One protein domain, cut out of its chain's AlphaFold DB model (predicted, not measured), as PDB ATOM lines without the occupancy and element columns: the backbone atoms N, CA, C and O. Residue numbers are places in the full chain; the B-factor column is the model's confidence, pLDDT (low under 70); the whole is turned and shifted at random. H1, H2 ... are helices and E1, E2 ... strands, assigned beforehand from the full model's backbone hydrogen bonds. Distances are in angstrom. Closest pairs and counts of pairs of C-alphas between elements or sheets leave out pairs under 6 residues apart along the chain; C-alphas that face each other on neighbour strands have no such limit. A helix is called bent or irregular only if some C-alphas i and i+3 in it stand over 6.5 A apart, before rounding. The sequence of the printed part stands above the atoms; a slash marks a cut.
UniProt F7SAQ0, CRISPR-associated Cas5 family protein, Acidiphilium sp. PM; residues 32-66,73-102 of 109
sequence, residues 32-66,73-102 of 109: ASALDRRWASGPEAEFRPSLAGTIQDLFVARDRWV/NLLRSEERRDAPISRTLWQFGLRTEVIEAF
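Overview. This is residues 32 to 66 and 73 to 102 of the 109 residues of the protein "CRISPR-associated Cas5 family protein" of Acidiphilium sp. PM (UniProt F7SAQ0). Look for a long, bent hairpin of strands E2 and E3, with short E1 beside E3 near its open end; helices H1 and H2 lie out past that open end, on a loop of which residues 40 to 47 and 49 to 56 stand free. The 65 printed residues, with H1 H2 E1 E2 E3 in chain order, are mixed, helices and strands, with an antiparallel sheet E1-E3-E2. They are only just loose, close to extended, with a radius of gyration of the C-alphas of 15.8 A, spanning 44 by 28 by 22 A.

Arrangement. Edge strand E2, residues 74 to 86, and inner E3, residues 91 to 101, form a hairpin at 158 degrees; find N 97 and O 78 2.8 A apart. E3 bends by 50 degrees at residue 94. Edge strand E1, residues 59 to 63, is antiparallel to E3 at 142 degrees, with N 98 and O 62 2.8 A apart. H1, residues 32 to 41, is only just not on the sheet, with 4 pairs of C-alphas within 10 A; its closest C-alpha to E1 is Ala 32, 7.6 A from that of Val 60. H2, residues 48 to 51, is apart from H1. In H1 every O i to N i+4 pair is within hydrogen-bond range; H2 is too short for one.

Along the chain. Find C-alpha 32 at (157.233, 171.696, 186.966), where H1 begins, 14.4 A long. E2 runs 30.5 A and E3 30.8 A, to C-alpha 101 at (156.514, 176.768, 195.680).

Size, cuts and confidence. Residues 67 to 72 are cut out, a 17.9 A gap between C-alphas 66 and 73. No printed residue is under 70 in pLDDT.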
ATOM      1  N   ALA A  32     157.161 172.249 185.614       82.44
ATOM      2  CA  ALA A  32     157.233 171.696 186.966       82.44
ATOM      3  C   ALA A  32     157.510 170.184 186.940       82.44
ATOM      4  O   ALA A  32     158.449 169.724 187.581       82.44
ATOM      5  N   SER A  33     156.783 169.425 186.109       86.56
ATOM      6  CA  SER A  33     157.004 167.976 185.979       86.56
ATOM      7  C   SER A  33     158.374 167.627 185.372       86.56
ATOM      8  O   SER A  33     158.983 166.622 185.743       86.56
ATOM      9  N   ALA A  34     158.915 168.471 184.485       90.88
ATOM     10  CA  ALA A  34     160.281 168.323 183.980       90.88
ATOM     11  C   ALA A  34     161.322 168.522 185.095       90.88
ATOM     12  O   ALA A  34     162.290 167.761 185.189       90.88
ATOM     13  N   LEU A  35     161.112 169.522 185.956       90.56
ATOM     14  CA  LEU A  35     161.971 169.803 187.106       90.56
ATOM     15  C   LEU A  35     161.869 168.720 188.183       90.56
ATOM     16  O   LEU A  35     162.901 168.350 188.734       90.56
ATOM     17  N   ASP A  36     160.691 168.135 188.412       90.44
ATOM     18  CA  ASP A  36     160.523 166.956 189.273       90.44
ATOM     19  C   ASP A  36     161.336 165.761 188.763       90.44
ATOM     20  O   ASP A  36     162.098 165.149 189.513       90.44
ATOM     21  N   ARG A  37     161.252 165.452 187.461       92.50
ATOM     22  CA  ARG A  37     162.049 164.372 186.849       92.50
ATOM     23  C   ARG A  37     163.550 164.643 186.962       92.50
ATOM     24  O   ARG A  37     164.321 163.724 187.265       92.50
ATOM     25  N   ARG A  38     163.976 165.897 186.757       91.88
ATOM     26  CA  ARG A  38     165.372 166.317 186.960       91.88
ATOM     27  C   ARG A  38     165.782 166.183 188.419       91.88
ATOM     28  O   ARG A  38     166.873 165.694 188.688       91.88
ATOM     29  N   TRP A  39     164.928 166.565 189.362       90.75
ATOM     30  CA  TRP A  39     165.195 166.366 190.776       90.75
ATOM     31  C   TRP A  39     165.346 164.875 191.085       90.75
ATOM     32  O   TRP A  39     166.308 164.484 191.726       90.75
ATOM     33  N   ALA A  40     164.489 163.994 190.585       89.81
ATOM     34  CA  ALA A  40     164.612 162.567 190.888       89.81
ATOM     35  C   ALA A  40     165.899 161.918 190.330       89.81
ATOM     36  O   ALA A  40     166.470 161.045 190.979       89.81
ATOM     37  N   SER A  41     166.370 162.337 189.148       89.12
ATOM     38  CA  SER A  41     167.387 161.593 188.373       89.12
ATOM     39  C   SER A  41     168.634 162.391 187.963       89.12
ATOM     40  O   SER A  41     169.522 161.869 187.288       89.12
ATOM     41  N   GLY A  42     168.711 163.665 188.339       90.25
ATOM     42  CA  GLY A  42     169.796 164.562 187.957       90.25
ATOM     43  C   GLY A  42     171.118 164.254 188.668       90.25
ATOM     44  O   GLY A  42     171.108 163.760 189.799       90.25
ATOM     45  N   PRO A  43     172.267 164.603 188.054       89.00
ATOM     46  CA  PRO A  43     173.590 164.440 188.670       89.00
ATOM     47  C   PRO A  43     173.733 165.227 189.980       89.00
ATOM     48  O   PRO A  43     174.574 164.904 190.811       89.00
ATOM     49  N   GLU A  44     172.865 166.216 190.212       86.94
ATOM     50  CA  GLU A  44     172.780 166.955 191.469       86.94
ATOM     51  C   GLU A  44     172.419 166.076 192.675       86.94
ATOM     52  O   GLU A  44     172.546 166.514 193.815       86.94
ATOM     53  N   ALA A  45     171.936 164.845 192.457       87.88
ATOM     54  CA  ALA A  45     171.648 163.886 193.527       87.88
ATOM     55  C   ALA A  45     172.865 163.623 194.418       87.88
ATOM     56  O   ALA A  45     172.712 163.510 195.630       87.88
ATOM     57  N   GLU A  46     174.060 163.586 193.830       86.94
ATOM     58  CA  GLU A  46     175.294 163.233 194.532       86.94
ATOM     59  C   GLU A  46     175.677 164.257 195.611       86.94
ATOM     60  O   GLU A  46     176.149 163.887 196.682       86.94
ATOM     61  N   PHE A  47     175.427 165.544 195.364       85.31
ATOM     62  CA  PHE A  47     175.829 166.629 196.265       85.31
ATOM     63  C   PHE A  47     174.670 167.269 197.034       85.31
ATOM     64  O   PHE A  47     174.893 168.099 197.916       85.31
ATOM     65  N   ARG A  48     173.422 166.874 196.756       86.25
ATOM     66  CA  ARG A  48     172.245 167.317 197.518       86.25
ATOM     67  C   ARG A  48     172.338 167.054 199.024       86.25
ATOM     68  O   ARG A  48     171.991 167.967 199.773       86.25
ATOM     69  N   PRO A  49     172.851 165.903 199.505       86.44
ATOM     70  CA  PRO A  49     173.051 165.690 200.937       86.44
ATOM     71  C   PRO A  49     173.958 166.746 201.584       86.44
ATOM     72  O   PRO A  49     173.711 167.155 202.712       86.44
ATOM     73  N   SER A  50     174.963 167.252 200.862       85.94
ATOM     74  CA  SER A  50     175.859 168.312 201.350       85.94
ATOM     75  C   SER A  50     175.186 169.685 201.442       85.94
ATOM     76  O   SER A  50     175.709 170.580 202.099       85.94
ATOM     77  N   LEU A  51     174.037 169.856 200.787       80.56
ATOM     78  CA  LEU A  51     173.211 171.063 200.835       80.56
ATOM     79  C   LEU A  51     172.066 170.943 201.858       80.56
ATOM     80  O   LEU A  51     171.360 171.927 202.110       80.56
ATOM     81  N   ALA A  52     171.872 169.761 202.454       78.44
ATOM     82  CA  ALA A  52     170.825 169.516 203.438       78.44
ATOM     83  C   ALA A  52     170.987 170.451 204.650       78.44
ATOM     84  O   ALA A  52     172.092 170.680 205.139       78.44
ATOM     85  N   GLY A  53     169.882 171.045 205.106       75.12
ATOM     86  CA  GLY A  53     169.877 172.045 206.181       75.12
ATOM     87  C   GLY A  53     170.317 173.456 205.762       75.12
ATOM     88  O   GLY A  53     170.084 174.400 206.511       75.12
ATOM     89  N   THR A  54     170.897 173.628 204.567       77.56
ATOM     90  CA  THR A  54     171.158 174.955 203.972       77.56
ATOM     91  C   THR A  54     169.995 175.405 203.088       77.56
ATOM     92  O   THR A  54     169.641 176.582 203.068       77.56
ATOM     93  N   ILE A  55     169.384 174.465 202.366       72.62
ATOM     94  CA  ILE A  55     168.199 174.707 201.541       72.62
ATOM     95  C   ILE A  55     166.960 174.551 202.426       72.62
ATOM     96  O   ILE A  55     166.729 173.468 202.959       72.62
ATOM     97  N   GLN A  56     166.190 175.629 202.590       71.06
ATOM     98  CA  GLN A  56     164.940 175.626 203.366       71.06
ATOM     99  C   GLN A  56     163.721 175.596 202.447       71.06
ATOM    100  O   GLN A  56     162.870 174.728 202.603       71.06
ATOM    101  N   ASP A  57     163.707 176.459 201.430       83.69
ATOM    102  CA  ASP A  57     162.606 176.568 200.479       83.69
ATOM    103  C   ASP A  57     163.116 176.438 199.044       83.69
ATOM    104  O   ASP A  57     164.096 177.077 198.647       83.69
ATOM    105  N   LEU A  58     162.424 175.624 198.250       87.19
ATOM    106  CA  LEU A  58     162.622 175.535 196.811       87.19
ATOM    107  C   LEU A  58     161.455 176.217 196.106       87.19
ATOM    108  O   LEU A  58     160.292 176.083 196.488       87.19
ATOM    109  N   PHE A  59     161.774 176.947 195.047       89.88
ATOM    110  CA  PHE A  59     160.783 177.604 194.214       89.88
ATOM    111  C   PHE A  59     161.162 177.485 192.745       89.88
ATOM    112  O   PHE A  59     162.340 177.403 192.388       89.88
ATOM    113  N   VAL A  60     160.144 177.511 191.894       89.44
ATOM    114  CA  VAL A  60     160.296 177.666 190.451       89.44
ATOM    115  C   VAL A  60     159.932 179.096 190.096       89.44
ATOM    116  O   VAL A  60     158.852 179.573 190.433       89.44
ATOM    117  N   ALA A  61     160.857 179.781 189.431       90.69
ATOM    118  CA  ALA A  61     160.613 181.066 188.798       90.69
ATOM    119  C   ALA A  61     160.459 180.837 187.295       90.69
ATOM    120  O   ALA A  61     161.344 180.251 186.663       90.69
ATOM    121  N   ARG A  62     159.341 181.280 186.723       89.69
ATOM    122  CA  ARG A  62     159.078 181.169 185.284       89.69
ATOM    123  C   ARG A  62     158.328 182.386 184.771       89.69
ATOM    124  O   ARG A  62     157.643 183.067 185.530       89.69
ATOM    125  N   ASP A  63     158.414 182.616 183.469       90.88
ATOM    126  CA  ASP A  63     157.608 183.642 182.818       90.88
ATOM    127  C   ASP A  63     156.123 183.284 182.899       90.88
ATOM    128  O   ASP A  63     155.725 182.130 182.698       90.88
ATOM    129  N   ARG A  64     155.293 184.294 183.169       88.94
ATOM    130  CA  ARG A  64     153.846 184.176 183.019       88.94
ATOM    131  C   ARG A  64     153.505 184.097 181.534       88.94
ATOM    132  O   ARG A  64     153.826 185.008 180.772       88.94
ATOM    133  N   TRP A  65     152.814 183.034 181.136       82.12
ATOM    134  CA  TRP A  65     152.350 182.842 179.761       82.12
ATOM    135  C   TRP A  65     150.860 183.197 179.611       82.12
ATOM    136  O   TRP A  65     150.100 183.198 180.579       82.12
ATOM    137  N   VAL A  66     150.419 183.511 178.390       73.44
ATOM    138  CA  VAL A  66     148.999 183.774 178.096       73.44
ATOM    139  C   VAL A  66     148.219 182.456 178.116       73.44
ATOM    140  O   VAL A  66     148.516 181.557 177.337       73.44
ATOM    141  N   ASN A  73     150.180 176.449 193.567       85.12
ATOM    142  CA  ASN A  73     151.340 176.703 194.416       85.12
ATOM    143  C   ASN A  73     151.958 178.100 194.190       85.12
ATOM    144  O   ASN A  73     153.127 178.306 194.523       85.12
ATOM    145  N   LEU A  74     151.217 179.057 193.620       90.06
ATOM    146  CA  LEU A  74     151.700 180.425 193.415       90.06
ATOM    147  C   LEU A  74     152.041 181.100 194.753       90.06
ATOM    148  O   LEU A  74     151.170 181.321 195.591       90.06
ATOM    149  N   LEU A  75     153.305 181.488 194.926       92.31
ATOM    150  CA  LEU A  75     153.763 182.266 196.077       92.31
ATOM    151  C   LEU A  75     153.612 183.764 195.826       92.31
ATOM    152  O   LEU A  75     153.139 184.498 196.691       92.31
ATOM    153  N   ARG A  76     154.049 184.234 194.652       93.44
ATOM    154  CA  ARG A  76     153.950 185.643 194.248       93.44
ATOM    155  C   ARG A  76     154.188 185.831 192.754       93.44
ATOM    156  O   ARG A  76     154.665 184.936 192.065       93.44
ATOM    157  N   SER A  77     153.881 187.034 192.283       93.94
ATOM    158  CA  SER A  77     154.176 187.506 190.932       93.94
ATOM    159  C   SER A  77     155.079 188.732 191.021       93.94
ATOM    160  O   SER A  77     154.853 189.594 191.871       93.94
ATOM    161  N   GLU A  78     156.080 188.821 190.155       95.25
ATOM    162  CA  GLU A  78     157.056 189.911 190.152       95.25
ATOM    163  C   GLU A  78     157.205 190.519 188.754       95.25
ATOM    164  O   GLU A  78     157.270 189.801 187.760       95.25
ATOM    165  N   GLU A  79     157.306 191.846 188.679       96.88
ATOM    166  CA  GLU A  79     157.646 192.561 187.446       96.88
ATOM    167  C   GLU A  79     159.166 192.746 187.364       96.88
ATOM    168  O   GLU A  79     159.770 193.422 188.203       96.88
ATOM    169  N   ARG A  80     159.800 192.161 186.347       95.69
ATOM    170  CA  ARG A  80     161.250 192.225 186.128       95.69
ATOM    171  C   ARG A  80     161.571 192.982 184.845       95.69
ATOM    172  O   ARG A  80     160.952 192.759 183.809       95.69
ATOM    173  N   ARG A  81     162.554 193.893 184.899       96.19
ATOM    174  CA  ARG A  81     163.051 194.636 183.724       96.19
ATOM    175  C   ARG A  81     164.307 193.992 183.144       96.19
ATOM    176  O   ARG A  81     165.400 194.546 183.221       96.19
ATOM    177  N   ASP A  82     164.151 192.809 182.588       95.44
ATOM    178  CA  ASP A  82     165.246 192.021 182.019       95.44
ATOM    179  C   ASP A  82     164.839 191.270 180.741       95.44
ATOM    180  O   ASP A  82     165.655 190.540 180.179       95.44
ATOM    181  N   ALA A  83     163.630 191.509 180.217       94.81
ATOM    182  CA  ALA A  83     163.211 190.989 178.920       94.81
ATOM    183  C   ALA A  83     164.020 191.677 177.801       94.81
ATOM    184  O   ALA A  83     163.886 192.890 177.618       94.81
ATOM    185  N   PRO A  84     164.880 190.968 177.050       95.12
ATOM    186  CA  PRO A  84     165.743 191.607 176.061       95.12
ATOM    187  C   PRO A  84     164.924 192.132 174.870       95.12
ATOM    188  O   PRO A  84     164.372 191.347 174.107       95.12
ATOM    189  N   ILE A  85     164.895 193.456 174.679       96.69
ATOM    190  CA  ILE A  85     164.280 194.107 173.504       96.69
ATOM    191  C   ILE A  85     165.313 194.244 172.387       96.69
ATOM    192  O   ILE A  85     165.064 193.899 171.235       96.69
ATOM    193  N   SER A  86     166.502 194.750 172.724       96.50
ATOM    194  CA  SER A  86     167.598 194.912 171.771       96.50
ATOM    195  C   SER A  86     168.932 194.713 172.466       96.50
ATOM    196  O   SER A  86     169.287 195.449 173.384       96.50
ATOM    197  N   ARG A  87     169.702 193.732 171.991       92.44
ATOM    198  CA  ARG A  87     171.064 193.466 172.478       92.44
ATOM    199  C   ARG A  87     172.091 194.454 171.920       92.44
ATOM    200  O   ARG A  87     173.140 194.625 172.525       92.44
ATOM    201  N   THR A  88     171.786 195.110 170.798       96.00
ATOM    202  CA  THR A  88     172.638 196.154 170.208       96.00
ATOM    203  C   THR A  88     172.483 197.471 170.963       96.00
ATOM    204  O   THR A  88     173.475 198.111 171.289       96.00
ATOM    205  N   LEU A  89     171.240 197.849 171.282       96.94
ATOM    206  CA  LEU A  89     170.925 199.090 172.003       96.94
ATOM    207  C   LEU A  89     170.891 198.916 173.527       96.94
ATOM    208  O   LEU A  89     170.663 199.891 174.235       96.94
ATOM    209  N   TRP A  90     171.089 197.692 174.028       94.81
ATOM    210  CA  TRP A  90     171.008 197.355 175.455       94.81
ATOM    211  C   TRP A  90     169.680 197.773 176.104       94.81
ATOM    212  O   TRP A  90     169.640 198.315 177.207       94.81
ATOM    213  N   GLN A  91     168.574 197.512 175.409       98.12
ATOM    214  CA  GLN A  91     167.230 197.836 175.881       98.12
ATOM    215  C   GLN A  91     166.539 196.606 176.460       98.12
ATOM    216  O   GLN A  91     166.525 195.540 175.835       98.12
ATOM    217  N   PHE A  92     165.924 196.792 177.631       97.88
ATOM    218  CA  PHE A  92     165.222 195.750 178.373       97.88
ATOM    219  C   PHE A  92     163.808 196.203 178.763       97.88
ATOM    220  O   PHE A  92     163.604 197.290 179.319       97.88
ATOM    221  N   GLY A  93     162.835 195.358 178.437       96.94
ATOM    222  CA  GLY A  93     161.418 195.528 178.732       96.94
ATOM    223  C   GLY A  93     161.019 194.892 180.056       96.94
ATOM    224  O   GLY A  93     161.843 194.268 180.723       96.94
ATOM    225  N   LEU A  94     159.751 195.072 180.422       96.88
ATOM    226  CA  LEU A  94     159.143 194.382 181.558       96.88
ATOM    227  C   LEU A  94     158.706 192.971 181.150       96.88
ATOM    228  O   LEU A  94     158.211 192.778 180.038       96.88
ATOM    229  N   ARG A  95     158.861 192.015 182.063       94.06
ATOM    230  CA  ARG A  95     158.188 190.716 182.043       94.06
ATOM    231  C   ARG A  95     157.650 190.389 183.427       94.06
ATOM    232  O   ARG A  95     158.270 190.731 184.434       94.06
ATOM    233  N   THR A  96     156.521 189.699 183.450       95.25
ATOM    234  CA  THR A  96     155.933 189.165 184.673       95.25
ATOM    235  C   THR A  96     156.483 187.762 184.915       95.25
ATOM    236  O   THR A  96     156.223 186.852 184.128       95.25
ATOM    237  N   GLU A  97     157.211 187.572 186.008       93.94
ATOM    238  CA  GLU A  97     157.605 186.252 186.499       93.94
ATOM    239  C   GLU A  97     156.610 185.777 187.565       93.94
ATOM    240  O   GLU A  97     156.196 186.546 188.438       93.94
ATOM    241  N   VAL A  98     156.230 184.501 187.512       93.50
ATOM    242  CA  VAL A  98     155.521 183.819 188.598       93.50
ATOM    243  C   VAL A  98     156.510 182.980 189.395       93.50
ATOM    244  O   VAL A  98     157.336 182.261 188.830       93.50
ATOM    245  N   ILE A  99     156.433 183.112 190.718       92.44
ATOM    246  CA  ILE A  99     157.229 182.349 191.675       92.44
ATOM    247  C   ILE A  99     156.301 181.348 192.346       92.44
ATOM    248  O   ILE A  99     155.332 181.737 193.003       92.44
ATOM    249  N   GLU A 100     156.605 180.070 192.190       91.44
ATOM    250  CA  GLU A 100     155.771 178.952 192.626       91.44
ATOM    251  C   GLU A 100     156.548 178.091 193.622       91.44
ATOM    252  O   GLU A 100     157.729 177.809 193.412       91.44
ATOM    253  N   ALA A 101     155.903 177.674 194.714       90.69
ATOM    254  CA  ALA A 101     156.514 176.768 195.680       90.69
ATOM    255  C   ALA A 101     156.794 175.421 195.013       90.69
ATOM    256  O   ALA A 101     155.907 174.840 194.387       90.69
ATOM    257  N   PHE A 102     158.010 174.910 195.156       87.62
ATOM    258  CA  PHE A 102     158.410 173.648 194.552       87.62
ATOM    259  C   PHE A 102     158.712 172.630 195.637       87.62
ATOM    260  O   PHE A 102     159.729 172.712 196.319       87.62
TER     261      PHE A 102